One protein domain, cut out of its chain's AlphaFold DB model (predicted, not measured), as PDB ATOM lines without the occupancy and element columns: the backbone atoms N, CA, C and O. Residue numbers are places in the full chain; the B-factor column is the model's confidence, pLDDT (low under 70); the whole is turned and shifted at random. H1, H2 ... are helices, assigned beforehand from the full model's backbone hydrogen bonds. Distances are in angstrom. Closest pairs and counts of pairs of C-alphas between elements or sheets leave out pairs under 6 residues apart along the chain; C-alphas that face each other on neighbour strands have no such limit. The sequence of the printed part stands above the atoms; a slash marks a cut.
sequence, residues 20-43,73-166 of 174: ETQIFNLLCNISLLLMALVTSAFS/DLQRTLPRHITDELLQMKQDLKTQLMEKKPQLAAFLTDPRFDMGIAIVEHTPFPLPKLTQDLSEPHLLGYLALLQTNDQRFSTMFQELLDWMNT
ATOM      1  N   GLU A  20      33.777  14.171 117.589       87.19
ATOM      2  CA  GLU A  20      32.449  14.753 117.382       87.19
ATOM      3  C   GLU A  20      32.458  16.267 117.593       87.19
ATOM      4  O   GLU A  20      31.830  17.002 116.836       87.19
ATOM      5  N   THR A  21      33.189  16.738 118.603       88.06
ATOM      6  CA  THR A  21      33.358  18.168 118.886       88.06
ATOM      7  C   THR A  21      34.035  18.871 117.717       88.06
ATOM      8  O   THR A  21      33.548  19.912 117.282       88.06
ATOM      9  N   GLN A  22      35.075  18.268 117.134       91.44
ATOM     10  CA  GLN A  22      35.747  18.819 115.955       91.44
ATOM     11  C   GLN A  22      34.814  18.917 114.745       91.44
ATOM     12  O   GLN A  22      34.798  19.938 114.056       91.44
ATOM     13  N   ILE A  23      34.005  17.881 114.504       89.50
ATOM     14  CA  ILE A  23      33.006  17.874 113.427       89.50
ATOM     15  C   ILE A  23      31.976  18.979 113.651       89.50
ATOM     16  O   ILE A  23      31.656  19.732 112.733       89.50
ATOM     17  N   PHE A  24      31.462  19.101 114.872       87.88
ATOM     18  CA  PHE A  24      30.466  20.107 115.207       87.88
ATOM     19  C   PHE A  24      30.998  21.528 115.067       87.88
ATOM     20  O   PHE A  24      30.330  22.371 114.466       87.88
ATOM     21  N   ASN A  25      32.203  21.783 115.569       90.31
ATOM     22  CA  ASN A  25      32.883  23.058 115.404       90.31
ATOM     23  C   ASN A  25      33.065  23.383 113.919       90.31
ATOM     24  O   ASN A  25      32.690  24.471 113.487       90.31
ATOM     25  N   LEU A  26      33.539  22.420 113.122       92.06
ATOM     26  CA  LEU A  26      33.740  22.598 111.687       92.06
ATOM     27  C   LEU A  26      32.441  22.970 110.963       92.06
ATOM     28  O   LEU A  26      32.401  23.970 110.246       92.06
ATOM     29  N   LEU A  27      31.366  22.211 111.186       87.75
ATOM     30  CA  LEU A  27      30.062  22.469 110.570       87.75
ATOM     31  C   LEU A  27      29.488  23.831 110.985       87.75
ATOM     32  O   LEU A  27      28.978  24.567 110.137       87.75
ATOM     33  N   CYS A  28      29.594  24.187 112.268       86.62
ATOM     34  CA  CYS A  28      29.174  25.495 112.771       86.62
ATOM     35  C   CYS A  28      29.960  26.630 112.122       86.62
ATOM     36  O   CYS A  28      29.365  27.577 111.611       86.62
ATOM     37  N   ASN A  29      31.287  26.534 112.124       89.31
ATOM     38  CA  ASN A  29      32.159  27.592 111.635       89.31
ATOM     39  C   ASN A  29      31.984  27.798 110.122       89.31
ATOM     40  O   ASN A  29      31.863  28.940 109.688       89.31
ATOM     41  N   ILE A  30      31.868  26.729 109.321       87.88
ATOM     42  CA  ILE A  30      31.566  26.852 107.883       87.88
ATOM     43  C   ILE A  30      30.190  27.497 107.666       87.88
ATOM     44  O   ILE A  30      30.067  28.407 106.848       87.88
ATOM     45  N   SER A  31      29.164  27.072 108.412       81.44
ATOM     46  CA  SER A  31      27.806  27.627 108.284       81.44
ATOM     47  C   SER A  31      27.762  29.120 108.610       81.44
ATOM     48  O   SER A  31      27.122  29.885 107.893       81.44
ATOM     49  N   LEU A  32      28.481  29.546 109.653       82.69
ATOM     50  CA  LEU A  32      28.607  30.956 110.021       82.69
ATOM     51  C   LEU A  32      29.311  31.769 108.937       82.69
ATOM     52  O   LEU A  32      28.846  32.854 108.599       82.69
ATOM     53  N   LEU A  33      30.395  31.245 108.361       81.25
ATOM     54  CA  LEU A  33      31.107  31.909 107.269       81.25
ATOM     55  C   LEU A  33      30.241  32.021 106.008       81.25
ATOM     56  O   LEU A  33      30.203  33.081 105.392       81.25
ATOM     57  N   LEU A  34      29.492  30.972 105.656       76.62
ATOM     58  CA  LEU A  34      28.535  30.999 104.547       76.62
ATOM     59  C   LEU A  34      27.423  32.027 104.772       76.62
ATOM     60  O   LEU A  34      27.109  32.798 103.869       76.62
ATOM     61  N   MET A  35      26.837  32.063 105.970       71.00
ATOM     62  CA  MET A  35      25.818  33.059 106.304       71.00
ATOM     63  C   MET A  35      26.392  34.474 106.259       71.00
ATOM     64  O   MET A  35      25.773  35.350 105.665       71.00
ATOM     65  N   ALA A  36      27.589  34.696 106.804       69.62
ATOM     66  CA  ALA A  36      28.254  35.993 106.768       69.62
ATOM     67  C   ALA A  36      28.565  36.450 105.333       69.62
ATOM     68  O   ALA A  36      28.349  37.615 105.008       69.62
ATOM     69  N   LEU A  37      28.999  35.536 104.457       67.12
ATOM     70  CA  LEU A  37      29.177  35.800 103.027       67.12
ATOM     71  C   LEU A  37      27.869  36.218 102.360       67.12
ATOM     72  O   LEU A  37      27.847  37.205 101.633       67.12
ATOM     73  N   VAL A  38      26.776  35.495 102.621       63.75
ATOM     74  CA  VAL A  38      25.454  35.822 102.076       63.75
ATOM     75  C   VAL A  38      24.997  37.183 102.601       63.75
ATOM     76  O   VAL A  38      24.683  38.058 101.802       63.75
ATOM     77  N   THR A  39      25.032  37.430 103.909       61.09
ATOM     78  CA  THR A  39      24.632  38.718 104.497       61.09
ATOM     79  C   THR A  39      25.492  39.878 103.982       61.09
ATOM     80  O   THR A  39      24.946  40.926 103.642       61.09
ATOM     81  N   SER A  40      26.811  39.693 103.841       57.38
ATOM     82  CA  SER A  40      27.722  40.691 103.258       57.38
ATOM     83  C   SER A  40      27.391  40.952 101.790       57.38
ATOM     84  O   SER A  40      27.216  42.102 101.407       57.38
ATOM     85  N   ALA A  41      27.222  39.901 100.984       51.31
ATOM     86  CA  ALA A  41      26.881  40.020  99.571       51.31
ATOM     87  C   ALA A  41      25.520  40.693  99.369       51.31
ATOM     88  O   ALA A  41      25.391  41.531  98.486       51.31
ATOM     89  N   PHE A  42      24.515  40.384 100.194       42.53
ATOM     90  CA  PHE A  42      23.205  41.040 100.153       42.53
ATOM     91  C   PHE A  42      23.269  42.500 100.625       42.53
ATOM     92  O   PHE A  42      22.620  43.353 100.022       42.53
ATOM     93  N   SER A  43      24.067  42.813 101.649       49.44
ATOM     94  CA  SER A  43      24.299  44.189 102.115       49.44
ATOM     95  C   SER A  43      25.037  45.028 101.059       49.44
ATOM     96  O   SER A  43      24.651  46.165 100.776       49.44
ATOM     97  N   ASP A  73      42.962  45.412 111.087       37.78
ATOM     98  CA  ASP A  73      42.411  46.470 110.229       37.78
ATOM     99  C   ASP A  73      41.240  45.963 109.375       37.78
ATOM    100  O   ASP A  73      40.298  46.714 109.110       37.78
ATOM    101  N   LEU A  74      41.229  44.670 109.042       37.62
ATOM    102  CA  LEU A  74      40.086  43.999 108.414       37.62
ATOM    103  C   LEU A  74      38.868  43.901 109.352       37.62
ATOM    104  O   LEU A  74      37.734  44.126 108.943       37.62
ATOM    105  N   GLN A  75      39.084  43.683 110.653       39.38
ATOM    106  CA  GLN A  75      38.000  43.726 111.646       39.38
ATOM    107  C   GLN A  75      37.335  45.109 111.762       39.38
ATOM    108  O   GLN A  75      36.170  45.198 112.145       39.38
ATOM    109  N   ARG A  76      38.040  46.200 111.425       40.72
ATOM    110  CA  ARG A  76      37.472  47.561 111.431       40.72
ATOM    111  C   ARG A  76      36.589  47.863 110.225       40.72
ATOM    112  O   ARG A  76      35.815  48.816 110.285       40.72
ATOM    113  N   THR A  77      36.738  47.112 109.139       45.28
ATOM    114  CA  THR A  77      35.993  47.324 107.890       45.28
ATOM    115  C   THR A  77      34.651  46.597 107.880       45.28
ATOM    116  O   THR A  77      33.780  46.954 107.092       45.28
ATOM    117  N   LEU A  78      34.440  45.649 108.796       51.59
ATOM    118  CA  LEU A  78      33.153  44.987 108.979       51.59
ATOM    119  C   LEU A  78      32.169  45.905 109.728       51.59
ATOM    120  O   LEU A  78      32.472  46.385 110.827       51.59
ATOM    121  N   PRO A  79      30.978  46.175 109.165       52.75
ATOM    122  CA  PRO A  79      29.940  46.921 109.859       52.75
ATOM    123  C   PRO A  79      29.575  46.253 111.192       52.75
ATOM    124  O   PRO A  79      29.280  45.063 111.226       52.75
ATOM    125  N   ARG A  80      29.525  47.026 112.288       56.66
ATOM    126  CA  ARG A  80      29.255  46.501 113.647       56.66
ATOM    127  C   ARG A  80      27.995  45.632 113.759       56.66
ATOM    128  O   ARG A  80      27.986  44.696 114.544       56.66
ATOM    129  N   HIS A  81      26.965  45.915 112.959       58.56
ATOM    130  CA  HIS A  81      25.734  45.119 112.946       58.56
ATOM    131  C   HIS A  81      25.965  43.672 112.475       58.56
ATOM    132  O   HIS A  81      25.332  42.766 112.997       58.56
ATOM    133  N   ILE A  82      26.915  43.442 111.560       62.53
ATOM    134  CA  ILE A  82      27.278  42.096 111.092       62.53
ATOM    135  C   ILE A  82      27.966  41.319 112.214       62.53
ATOM    136  O   ILE A  82      27.742  40.123 112.368       62.53
ATOM    137  N   THR A  83      28.779  41.996 113.025       64.69
ATOM    138  CA  THR A  83      29.487  41.377 114.149       64.69
ATOM    139  C   THR A  83      28.527  40.894 115.237       64.69
ATOM    140  O   THR A  83      28.615  39.739 115.657       64.69
ATOM    141  N   ASP A  84      27.581  41.742 115.651       68.81
ATOM    142  CA  ASP A  84      26.590  41.396 116.679       68.81
ATOM    143  C   ASP A  84      25.656  40.266 116.203       68.81
ATOM    144  O   ASP A  84      25.390  39.314 116.942       68.81
ATOM    145  N   GLU A  85      25.210  40.320 114.943       71.38
ATOM    146  CA  GLU A  85      24.395  39.264 114.329       71.38
ATOM    147  C   GLU A  85      25.154  37.937 114.231       71.38
ATOM    148  O   GLU A  85      24.601  36.888 114.555       71.38
ATOM    149  N   LEU A  86      26.435  37.963 113.857       71.69
ATOM    150  CA  LEU A  86      27.264  36.762 113.741       71.69
ATOM    151  C   LEU A  86      27.473  36.081 115.097       71.69
ATOM    152  O   LEU A  86      27.449  34.849 115.183       71.69
ATOM    153  N   LEU A  87      27.636  36.859 116.171       73.31
ATOM    154  CA  LEU A  87      27.775  36.313 117.518       73.31
ATOM    155  C   LEU A  87      26.469  35.675 118.005       73.31
ATOM    156  O   LEU A  87      26.498  34.564 118.547       73.31
ATOM    157  N   GLN A  88      25.333  36.337 117.769       79.50
ATOM    158  CA  GLN A  88      24.017  35.779 118.074       79.50
ATOM    159  C   GLN A  88      23.781  34.483 117.286       79.50
ATOM    160  O   GLN A  88      23.441  33.453 117.868       79.50
ATOM    161  N   MET A  89      24.075  34.487 115.983       78.00
ATOM    162  CA  MET A  89      23.971  33.304 115.126       78.00
ATOM    163  C   MET A  89      24.859  32.159 115.610       78.00
ATOM    164  O   MET A  89      24.433  31.005 115.583       78.00
ATOM    165  N   LYS A  90      26.078  32.447 116.087       79.38
ATOM    166  CA  LYS A  90      26.962  31.416 116.647       79.38
ATOM    167  C   LYS A  90      26.315  30.741 117.853       79.38
ATOM    168  O   LYS A  90      26.356  29.514 117.959       79.38
ATOM    169  N   GLN A  91      25.741  31.525 118.764       82.12
ATOM    170  CA  GLN A  91      25.077  30.992 119.952       82.12
ATOM    171  C   GLN A  91      23.843  30.164 119.578       82.12
ATOM    172  O   GLN A  91      23.678  29.052 120.088       82.12
ATOM    173  N   ASP A  92      23.036  30.655 118.641       81.88
ATOM    174  CA  ASP A  92      21.827  29.973 118.185       81.88
ATOM    175  C   ASP A  92      22.157  28.658 117.470       81.88
ATOM    176  O   ASP A  92      21.563  27.623 117.777       81.88
ATOM    177  N   LEU A  93      23.144  28.658 116.566       79.31
ATOM    178  CA  LEU A  93      23.603  27.450 115.874       79.31
ATOM    179  C   LEU A  93      24.182  26.436 116.855       79.31
ATOM    180  O   LEU A  93      23.818  25.263 116.795       79.31
ATOM    181  N   LYS A  94      25.032  26.868 117.796       77.94
ATOM    182  CA  LYS A  94      25.604  25.971 118.810       77.94
ATOM    183  C   LYS A  94      24.508  25.342 119.671       77.94
ATOM    184  O   LYS A  94      24.565  24.144 119.939       77.94
ATOM    185  N   THR A  95      23.497  26.120 120.056       81.88
ATOM    186  CA  THR A  95      22.353  25.631 120.838       81.88
ATOM    187  C   THR A  95      21.555  24.593 120.051       81.88
ATOM    188  O   THR A  95      21.397  23.466 120.516       81.88
ATOM    189  N   GLN A  96      21.148  24.920 118.822       76.44
ATOM    190  CA  GLN A  96      20.402  24.003 117.956       76.44
ATOM    191  C   GLN A  96      21.175  22.707 117.695       76.44
ATOM    192  O   GLN A  96      20.615  21.613 117.736       76.44
ATOM    193  N   LEU A  97      22.480  22.805 117.461       74.44
ATOM    194  CA  LEU A  97      23.328  21.655 117.189       74.44
ATOM    195  C   LEU A  97      23.460  20.736 118.410       74.44
ATOM    196  O   LEU A  97      23.406  19.516 118.264       74.44
ATOM    197  N   MET A  98      23.568  21.306 119.613       76.00
ATOM    198  CA  MET A  98      23.597  20.539 120.863       76.00
ATOM    199  C   MET A  98      22.258  19.857 121.146       76.00
ATOM    200  O   MET A  98      22.237  18.686 121.521       76.00
ATOM    201  N   GLU A  99      21.136  20.531 120.897       80.00
ATOM    202  CA  GLU A  99      19.800  19.929 121.007       80.00
ATOM    203  C   GLU A  99      19.594  18.785 120.006       80.00
ATOM    204  O   GLU A  99      18.952  17.776 120.312       80.00
ATOM    205  N   LYS A 100      20.166  18.914 118.804       77.38
ATOM    206  CA  LYS A 100      20.110  17.889 117.757       77.38
ATOM    207  C   LYS A 100      21.207  16.835 117.880       77.38
ATOM    208  O   LYS A 100      21.112  15.819 117.192       77.38
ATOM    209  N   LYS A 101      22.192  16.994 118.773       76.25
ATOM    210  CA  LYS A 101      23.315  16.056 118.936       76.25
ATOM    211  C   LYS A 101      22.867  14.591 119.064       76.25
ATOM    212  O   LYS A 101      23.410  13.771 118.328       76.25
ATOM    213  N   PRO A 102      21.852  14.225 119.873       77.25
ATOM    214  CA  PRO A 102      21.398  12.834 119.964       77.25
ATOM    215  C   PRO A 102      20.827  12.279 118.650       77.25
ATOM    216  O   PRO A 102      20.945  11.089 118.377       77.25
ATOM    217  N   GLN A 103      20.217  13.138 117.827       74.44
ATOM    218  CA  GLN A 103      19.638  12.775 116.526       74.44
ATOM    219  C   GLN A 103      20.720  12.687 115.442       74.44
ATOM    220  O   GLN A 103      20.598  11.906 114.501       74.44
ATOM    221  N   LEU A 104      21.786  13.475 115.593       74.19
ATOM    222  CA  LEU A 104      22.927  13.516 114.686       74.19
ATOM    223  C   LEU A 104      23.991  12.465 115.019       74.19
ATOM    224  O   LEU A 104      24.747  12.096 114.131       74.19
ATOM    225  N   ALA A 105      24.024  11.932 116.245       75.56
ATOM    226  CA  ALA A 105      25.040  10.980 116.706       75.56
ATOM    227  C   ALA A 105      25.239   9.795 115.747       75.56
ATOM    228  O   ALA A 105      26.368   9.444 115.421       75.56
ATOM    229  N   ALA A 106      24.149   9.226 115.221       75.75
ATOM    230  CA  ALA A 106      24.212   8.118 114.266       75.75
ATOM    231  C   ALA A 106      24.791   8.510 112.893       75.75
ATOM    232  O   ALA A 106      25.313   7.650 112.193       75.75
ATOM    233  N   PHE A 107      24.700   9.782 112.502       76.44
ATOM    234  CA  PHE A 107      25.329  10.302 111.287       76.44
ATOM    235  C   PHE A 107      26.797  10.629 111.527       76.44
ATOM    236  O   PHE A 107      27.629  10.364 110.669       76.44
ATOM    237  N   LEU A 108      27.122  11.170 112.701       79.75
ATOM    238  CA  LEU A 108      28.476  11.600 113.042       79.75
ATOM    239  C   LEU A 108      29.468  10.440 113.105       79.75
ATOM    240  O   LEU A 108      30.656  10.675 112.928       79.75
ATOM    241  N   THR A 109      29.017   9.199 113.297       84.31
ATOM    242  CA  THR A 109      29.880   8.007 113.208       84.31
ATOM    243  C   THR A 109      30.343   7.693 111.784       84.31
ATOM    244  O   THR A 109      31.249   6.879 111.612       84.31
ATOM    245  N   ASP A 110      29.763   8.326 110.760       86.56
ATOM    246  CA  ASP A 110      30.169   8.129 109.374       86.56
ATOM    247  C   ASP A 110      31.608   8.650 109.154       86.56
ATOM    248  O   ASP A 110      31.921   9.796 109.509       86.56
ATOM    249  N   PRO A 111      32.509   7.842 108.566       89.62
ATOM    250  CA  PRO A 111      33.901   8.231 108.352       89.62
ATOM    251  C   PRO A 111      34.061   9.362 107.331       89.62
ATOM    252  O   PRO A 111      35.100  10.016 107.292       89.62
ATOM    253  N   ARG A 112      33.039   9.668 106.517       89.62
ATOM    254  CA  ARG A 112      33.080  10.828 105.612       89.62
ATOM    255  C   ARG A 112      33.283  12.139 106.359       89.62
ATOM    256  O   ARG A 112      33.825  13.075 105.778       89.62
ATOM    257  N   PHE A 113      32.906  12.220 107.635       89.56
ATOM    258  CA  PHE A 113      33.173  13.407 108.441       89.56
ATOM    259  C   PHE A 113      34.670  13.640 108.712       89.56
ATOM    260  O   PHE A 113      35.079  14.787 108.890       89.56
ATOM    261  N   ASP A 114      35.499  12.595 108.650       92.75
ATOM    262  CA  ASP A 114      36.950  12.701 108.860       92.75
ATOM    263  C   ASP A 114      37.647  13.454 107.727       92.75
ATOM    264  O   ASP A 114      38.664  14.109 107.948       92.75
ATOM    265  N   MET A 115      37.079  13.416 106.518       92.12
ATOM    266  CA  MET A 115      37.617  14.146 105.368       92.12
ATOM    267  C   MET A 115      37.575  15.660 105.598       92.12
ATOM    268  O   MET A 115      38.545  16.343 105.285       92.12
ATOM    269  N   GLY A 116      36.505  16.176 106.211       90.31
ATOM    270  CA  GLY A 116      36.401  17.592 106.566       90.31
ATOM    271  C   GLY A 116      37.471  18.016 107.573       90.31
ATOM    272  O   GLY A 116      38.106  19.054 107.399       90.31
ATOM    273  N   ILE A 117      37.726  17.180 108.587       93.12
ATOM    274  CA  ILE A 117      38.811  17.410 109.552       93.12
ATOM    275  C   ILE A 117      40.158  17.427 108.818       93.12
ATOM    276  O   ILE A 117      40.933  18.364 108.989       93.12
ATOM    277  N   ALA A 118      40.419  16.442 107.953       93.44
ATOM    278  CA  ALA A 118      41.676  16.338 107.218       93.44
ATOM    279  C   ALA A 118      41.959  17.560 106.321       93.44
ATOM    280  O   ALA A 118      43.087  18.051 106.321       93.44
ATOM    281  N   ILE A 119      40.952  18.098 105.618       91.62
ATOM    282  CA  ILE A 119      41.098  19.306 104.778       91.62
ATOM    283  C   ILE A 119      41.644  20.485 105.604       91.62
ATOM    284  O   ILE A 119      42.595  21.161 105.202       91.62
ATOM    285  N   VAL A 120      41.089  20.701 106.800       90.75
ATOM    286  CA  VAL A 120      41.516  21.787 107.698       90.75
ATOM    287  C   VAL A 120      42.867  21.487 108.345       90.75
ATOM    288  O   VAL A 120      43.691  22.384 108.515       90.75
ATOM    289  N   GLU A 121      43.123  20.231 108.711       87.94
ATOM    290  CA  GLU A 121      44.368  19.830 109.368       87.94
ATOM    291  C   GLU A 121      45.593  19.993 108.461       87.94
ATOM    292  O   GLU A 121      46.657  20.383 108.946       87.94
ATOM    293  N   HIS A 122      45.435  19.729 107.161       86.19
ATOM    294  CA  HIS A 122      46.507  19.776 106.166       86.19
ATOM    295  C   HIS A 122      46.765  21.175 105.597       86.19
ATOM    296  O   HIS A 122      47.783  21.378 104.931       86.19
ATOM    297  N   THR A 123      45.888  22.144 105.871       78.31
ATOM    298  CA  THR A 123      46.024  23.501 105.341       78.31
ATOM    299  C   THR A 123      46.586  24.451 106.404       78.31
ATOM    300  O   THR A 123      45.887  24.815 107.351       78.31
ATOM    301  N   PRO A 124      47.851  24.894 106.286       74.75
ATOM    302  CA  PRO A 124      48.461  25.753 107.290       74.75
ATOM    303  C   PRO A 124      47.941  27.194 107.183       74.75
ATOM    304  O   PRO A 124      48.222  27.897 106.203       74.75
ATOM    305  N   PHE A 125      47.255  27.644 108.237       73.75
ATOM    306  CA  PHE A 125      46.824  29.029 108.444       73.75
ATOM    307  C   PHE A 125      47.360  29.604 109.761       73.75
ATOM    308  O   PHE A 125      47.496  28.872 110.739       73.75
ATOM    309  N   PRO A 126      47.615  30.924 109.831       75.38
ATOM    310  CA  PRO A 126      47.976  31.617 111.067       75.38
ATOM    311  C   PRO A 126      46.759  31.895 111.975       75.38
ATOM    312  O   PRO A 126      46.814  32.779 112.827       75.38
ATOM    313  N   LEU A 127      45.656  31.165 111.788       78.81
ATOM    314  CA  LEU A 127      44.444  31.224 112.601       78.81
ATOM    315  C   LEU A 127      44.207  29.857 113.255       78.81
ATOM    316  O   LEU A 127      44.604  28.836 112.688       78.81
ATOM    317  N   PRO A 128      43.536  29.799 114.420       86.50
ATOM    318  CA  PRO A 128      43.087  28.530 114.978       86.50
ATOM    319  C   PRO A 128      42.203  27.790 113.975       86.50
ATOM    320  O   PRO A 128      41.453  28.415 113.226       86.50
ATOM    321  N   LYS A 129      42.301  26.463 113.938       90.56
ATOM    322  CA  LYS A 129      41.641  25.639 112.917       90.56
ATOM    323  C   LYS A 129      40.121  25.756 112.994       90.56
ATOM    324  O   LYS A 129      39.565  25.847 114.083       90.56
ATOM    325  N   LEU A 130      39.445  25.654 111.848       90.94
ATOM    326  CA  LEU A 130      37.975  25.621 111.778       90.94
ATOM    327  C   LEU A 130      37.356  24.453 112.572       90.94
ATOM    328  O   LEU A 130      36.169  24.495 112.873       90.94
ATOM    329  N   THR A 131      38.138  23.435 112.937       92.06
ATOM    330  CA  THR A 131      37.735  22.324 113.815       92.06
ATOM    331  C   THR A 131      37.695  22.692 115.303       92.06
ATOM    332  O   THR A 131      37.195  21.903 116.095       92.06
ATOM    333  N   GLN A 132      38.180  23.870 115.700       90.25
ATOM    334  CA  GLN A 132      38.203  24.333 117.093       90.25
ATOM    335  C   GLN A 132      37.009  25.248 117.412       90.25
ATOM    336  O   GLN A 132      36.375  25.806 116.511       90.25
ATOM    337  N   ASP A 133      36.712  25.456 118.702       88.19
ATOM    338  CA  ASP A 133      35.722  26.461 119.125       88.19
ATOM    339  C   ASP A 133      36.289  27.879 118.925       88.19
ATOM    340  O   ASP A 133      36.966  28.452 119.782       88.19
ATOM    341  N   LEU A 134      36.035  28.446 117.745       83.38
ATOM    342  CA  LEU A 134      36.593  29.729 117.336       83.38
ATOM    343  C   LEU A 134      35.940  30.892 118.072       83.38
ATOM    344  O   LEU A 134      34.741  31.129 117.945       83.38
ATOM    345  N   SER A 135      36.727  31.688 118.791       78.44
ATOM    346  CA  SER A 135      36.255  32.981 119.289       78.44
ATOM    347  C   SER A 135      35.891  33.933 118.141       78.44
ATOM    348  O   SER A 135      36.349  33.790 117.007       78.44
ATOM    349  N   GLU A 136      35.074  34.935 118.451       73.06
ATOM    350  CA  GLU A 136      34.620  35.950 117.496       73.06
ATOM    351  C   GLU A 136      35.770  36.621 116.712       73.06
ATOM    352  O   GLU A 136      35.691  36.639 115.484       73.06
ATOM    353  N   PRO A 137      36.894  37.059 117.328       73.75
ATOM    354  CA  PRO A 137      38.016  37.619 116.569       73.75
ATOM    355  C   PRO A 137      38.596  36.668 115.515       73.75
ATOM    356  O   PRO A 137      39.048  37.120 114.462       73.75
ATOM    357  N   HIS A 138      38.584  35.357 115.777       82.44
ATOM    358  CA  HIS A 138      39.066  34.360 114.823       82.44
ATOM    359  C   HIS A 138      38.069  34.146 113.680       82.44
ATOM    360  O   HIS A 138      38.493  34.047 112.532       82.44
ATOM    361  N   LEU A 139      36.760  34.141 113.963       78.06
ATOM    362  CA  LEU A 139      35.718  34.075 112.929       78.06
ATOM    363  C   LEU A 139      35.765  35.289 111.999       78.06
ATOM    364  O   LEU A 139      35.751  35.126 110.781       78.06
ATOM    365  N   LEU A 140      35.906  36.493 112.558       75.31
ATOM    366  CA  LEU A 140      36.103  37.710 111.764       75.31
ATOM    367  C   LEU A 140      37.393  37.637 110.943       75.31
ATOM    368  O   LEU A 140      37.440  38.121 109.818       75.31
ATOM    369  N   GLY A 141      38.429  36.995 111.485       76.75
ATOM    370  CA  GLY A 141      39.666  36.752 110.760       76.75
ATOM    371  C   GLY A 141      39.489  35.866 109.526       76.75
ATOM    372  O   GLY A 141      40.043  36.163 108.474       76.75
ATOM    373  N   TYR A 142      38.673  34.819 109.622       81.12
ATOM    374  CA  TYR A 142      38.327  33.981 108.473       81.12
ATOM    375  C   TYR A 142      37.432  34.699 107.459       81.12
ATOM    376  O   TYR A 142      37.636  34.561 106.255       81.12
ATOM    377  N   LEU A 143      36.480  35.508 107.925       76.50
ATOM    378  CA  LEU A 143      35.650  36.329 107.043       76.50
ATOM    379  C   LEU A 143      36.487  37.351 106.267       76.50
ATOM    380  O   LEU A 143      36.276  37.561 105.077       76.50
ATOM    381  N   ALA A 144      37.484  37.934 106.925       73.31
ATOM    382  CA  ALA A 144      38.434  38.829 106.297       73.31
ATOM    383  C   ALA A 144      39.225  38.141 105.173       73.31
ATOM    384  O   ALA A 144      39.344  38.708 104.091       73.31
ATOM    385  N   LEU A 145      39.698  36.905 105.393       76.31
ATOM    386  CA  LEU A 145      40.378  36.115 104.357       76.31
ATOM    387  C   LEU A 145      39.479  35.862 103.138       76.31
ATOM    388  O   LEU A 145      39.963  35.911 102.008       76.31
ATOM    389  N   LEU A 146      38.177  35.638 103.354       73.06
ATOM    390  CA  LEU A 146      37.197  35.519 102.269       73.06
ATOM    391  C   LEU A 146      37.035  36.828 101.496       73.06
ATOM    392  O   LEU A 146      37.081  36.823 100.271       73.06
ATOM    393  N   GLN A 147      36.874  37.952 102.197       70.00
ATOM    394  CA  GLN A 147      36.693  39.266 101.570       70.00
ATOM    395  C   GLN A 147      37.924  39.710 100.776       70.00
ATOM    396  O   GLN A 147      37.794  40.314  99.713       70.00
ATOM    397  N   THR A 148      39.127  39.384 101.255       68.56
ATOM    398  CA  THR A 148      40.372  39.659 100.527       68.56
ATOM    399  C   THR A 148      40.675  38.634  99.439       68.56
ATOM    400  O   THR A 148      41.730  38.732  98.818       68.56
ATOM    401  N   ASN A 149      39.791  37.653  99.208       69.25
ATOM    402  CA  ASN A 149      40.000  36.540  98.284       69.25
ATOM    403  C   ASN A 149      41.364  35.856  98.481       69.25
ATOM    404  O   ASN A 149      42.073  35.590  97.512       69.25
ATOM    405  N   ASP A 150      41.752  35.579  99.732       81.38
ATOM    406  CA  ASP A 150      42.991  34.846 100.002       81.38
ATOM    407  C   ASP A 150      42.948  33.499  99.268       81.38
ATOM    408  O   ASP A 150      42.110  32.642  99.549       81.38
ATOM    409  N   GLN A 151      43.843  33.317  98.293       80.94
ATOM    410  CA  GLN A 151      43.777  32.191  97.360       80.94
ATOM    411  C   GLN A 151      43.834  30.840  98.077       80.94
ATOM    412  O   GLN A 151      43.170  29.878  97.678       80.94
ATOM    413  N   ARG A 152      44.633  30.758  99.145       84.50
ATOM    414  CA  ARG A 152      44.776  29.534  99.926       84.50
ATOM    415  C   ARG A 152      43.484  29.246 100.676       84.50
ATOM    416  O   ARG A 152      43.042  28.099 100.691       84.50
ATOM    417  N   PHE A 153      42.878  30.273 101.273       84.38
ATOM    418  CA  PHE A 153      41.673  30.104 102.073       84.38
ATOM    419  C   PHE A 153      40.490  29.774 101.181       84.38
ATOM    420  O   PHE A 153      39.782  28.817 101.464       84.38
ATOM    421  N   SER A 154      40.334  30.479 100.064       82.06
ATOM    422  CA  SER A 154      39.296  30.213  99.070       82.06
ATOM    423  C   SER A 154      39.373  28.789  98.519       82.06
ATOM    424  O   SER A 154      38.342  28.137  98.384       82.06
ATOM    425  N   THR A 155      40.581  28.270  98.262       87.25
ATOM    426  CA  THR A 155      40.769  26.884  97.798       87.25
ATOM    427  C   THR A 155      40.327  25.882  98.866       87.25
ATOM    428  O   THR A 155      39.485  25.030  98.596       87.25
ATOM    429  N   MET A 156      40.821  26.026 100.100       90.56
ATOM    430  CA  MET A 156      40.421  25.158 101.215       90.56
ATOM    431  C   MET A 156      38.916  25.253 101.496       90.56
ATOM    432  O   MET A 156      38.257  24.249 101.749       90.56
ATOM    433  N   PHE A 157      38.352  26.460 101.455       87.12
ATOM    434  CA  PHE A 157      36.937  26.683 101.707       87.12
ATOM    435  C   PHE A 157      36.077  26.028 100.626       87.12
ATOM    436  O   PHE A 157      35.102  25.366 100.963       87.12
ATOM    437  N   GLN A 158      36.469  26.107  99.350       84.38
ATOM    438  CA  GLN A 158      35.792  25.391  98.269       84.38
ATOM    439  C   GLN A 158      35.840  23.868  98.466       84.38
ATOM    440  O   GLN A 158      34.809  23.213  98.337       84.38
ATOM    441  N   GLU A 159      36.991  23.311  98.852       89.12
ATOM    442  CA  GLU A 159      37.111  21.879  99.168       89.12
ATOM    443  C   GLU A 159      36.175  21.461 100.313       89.12
ATOM    444  O   GLU A 159      35.563  20.392 100.259       89.12
ATOM    445  N   LEU A 160      36.006  22.315 101.330       87.75
ATOM    446  CA  LEU A 160      35.051  22.084 102.416       87.75
ATOM    447  C   LEU A 160      33.596  22.106 101.924       87.75
ATOM    448  O   LEU A 160      32.794  21.278 102.362       87.75
ATOM    449  N   LEU A 161      33.237  23.002 101.002       83.12
ATOM    450  CA  LEU A 161      31.893  23.030 100.414       83.12
ATOM    451  C   LEU A 161      31.622  21.792  99.553       83.12
ATOM    452  O   LEU A 161      30.540  21.205  99.633       83.12
ATOM    453  N   ASP A 162      32.609  21.352  98.778       84.12
ATOM    454  CA  ASP A 162      32.505  20.133  97.977       84.12
ATOM    455  C   ASP A 162      32.377  18.895  98.871       84.12
ATOM    456  O   ASP A 162      31.524  18.039  98.630       84.12
ATOM    457  N   TRP A 163      33.143  18.837  99.963       89.88
ATOM    458  CA  TRP A 163      33.019  17.798 100.983       89.88
ATOM    459  C   TRP A 163      31.623  17.766 101.617       89.88
ATOM    460  O   TRP A 163      31.047  16.682 101.745       89.88
ATOM    461  N   MET A 164      31.036  18.917 101.962       84.88
ATOM    462  CA  MET A 164      29.685  18.978 102.538       84.88
ATOM    463  C   MET A 164      28.629  18.304 101.647       84.88
ATOM    464  O   MET A 164      27.706  17.670 102.161       84.88
ATOM    465  N   ASN A 165      28.790  18.363 100.322       84.25
ATOM    466  CA  ASN A 165      27.888  17.700  99.374       84.25
ATOM    467  C   ASN A 165      27.991  16.163  99.404       84.25
ATOM    468  O   ASN A 165      27.093  15.473  98.916       84.25
ATOM    469  N   THR A 166      29.060  15.612  99.985       84.88
ATOM    470  CA  THR A 166      29.286  14.161 100.110       84.88
ATOM    471  C   THR A 166      28.706  13.559 101.392       84.88
ATOM    472  O   THR A 166      28.637  12.328 101.521       84.88
TER     473      THR A 166
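Overview. This is residues 20 to 43 and 73 to 166 of the 174 residues of an uncharacterized protein of Thermoplasmata archaeon M11B2D (UniProt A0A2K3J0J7). What shape? H1 runs through the middle, with H2, kinked near residue 102, packed along one side and H3, H4 and H5 over the other. How large? The printed part, 118 residues with five named helices, is all helix and compact, radius of gyration of the C-alphas 14.1 A, spans 41 by 30 by 24 A.

Arrangement. What does the hub touch? H1, residues 20 to 43, touches H2, residues 80 to 108, opposite ways; parts of H1 touch H3, residues 112 to 122, and H4, residues 136 to 147. What else touches? H5, residues 151 to 164, touches H3 at a shallow tilt of 9 degrees, the closest C-alphas, of Gly 116 and Leu 160, 6.3 A apart. Every O i to N i+4 pair of H1, H4 and H5 is within hydrogen-bond range.

Along the chain. Where does H1 begin? C-alpha 20 is at (32.449, 14.753, 117.382). Where does H5 end? C-alpha 164 is at (29.685, 18.978, 102.538).

Size, cuts and confidence. Which residues are cut? Residues 44 to 72; C-alphas 43 and 73 are 20.0 A apart. Where is confidence low? pLDDT is under 70 at residues 36 to 43, 73 to 84 and 148 to 149.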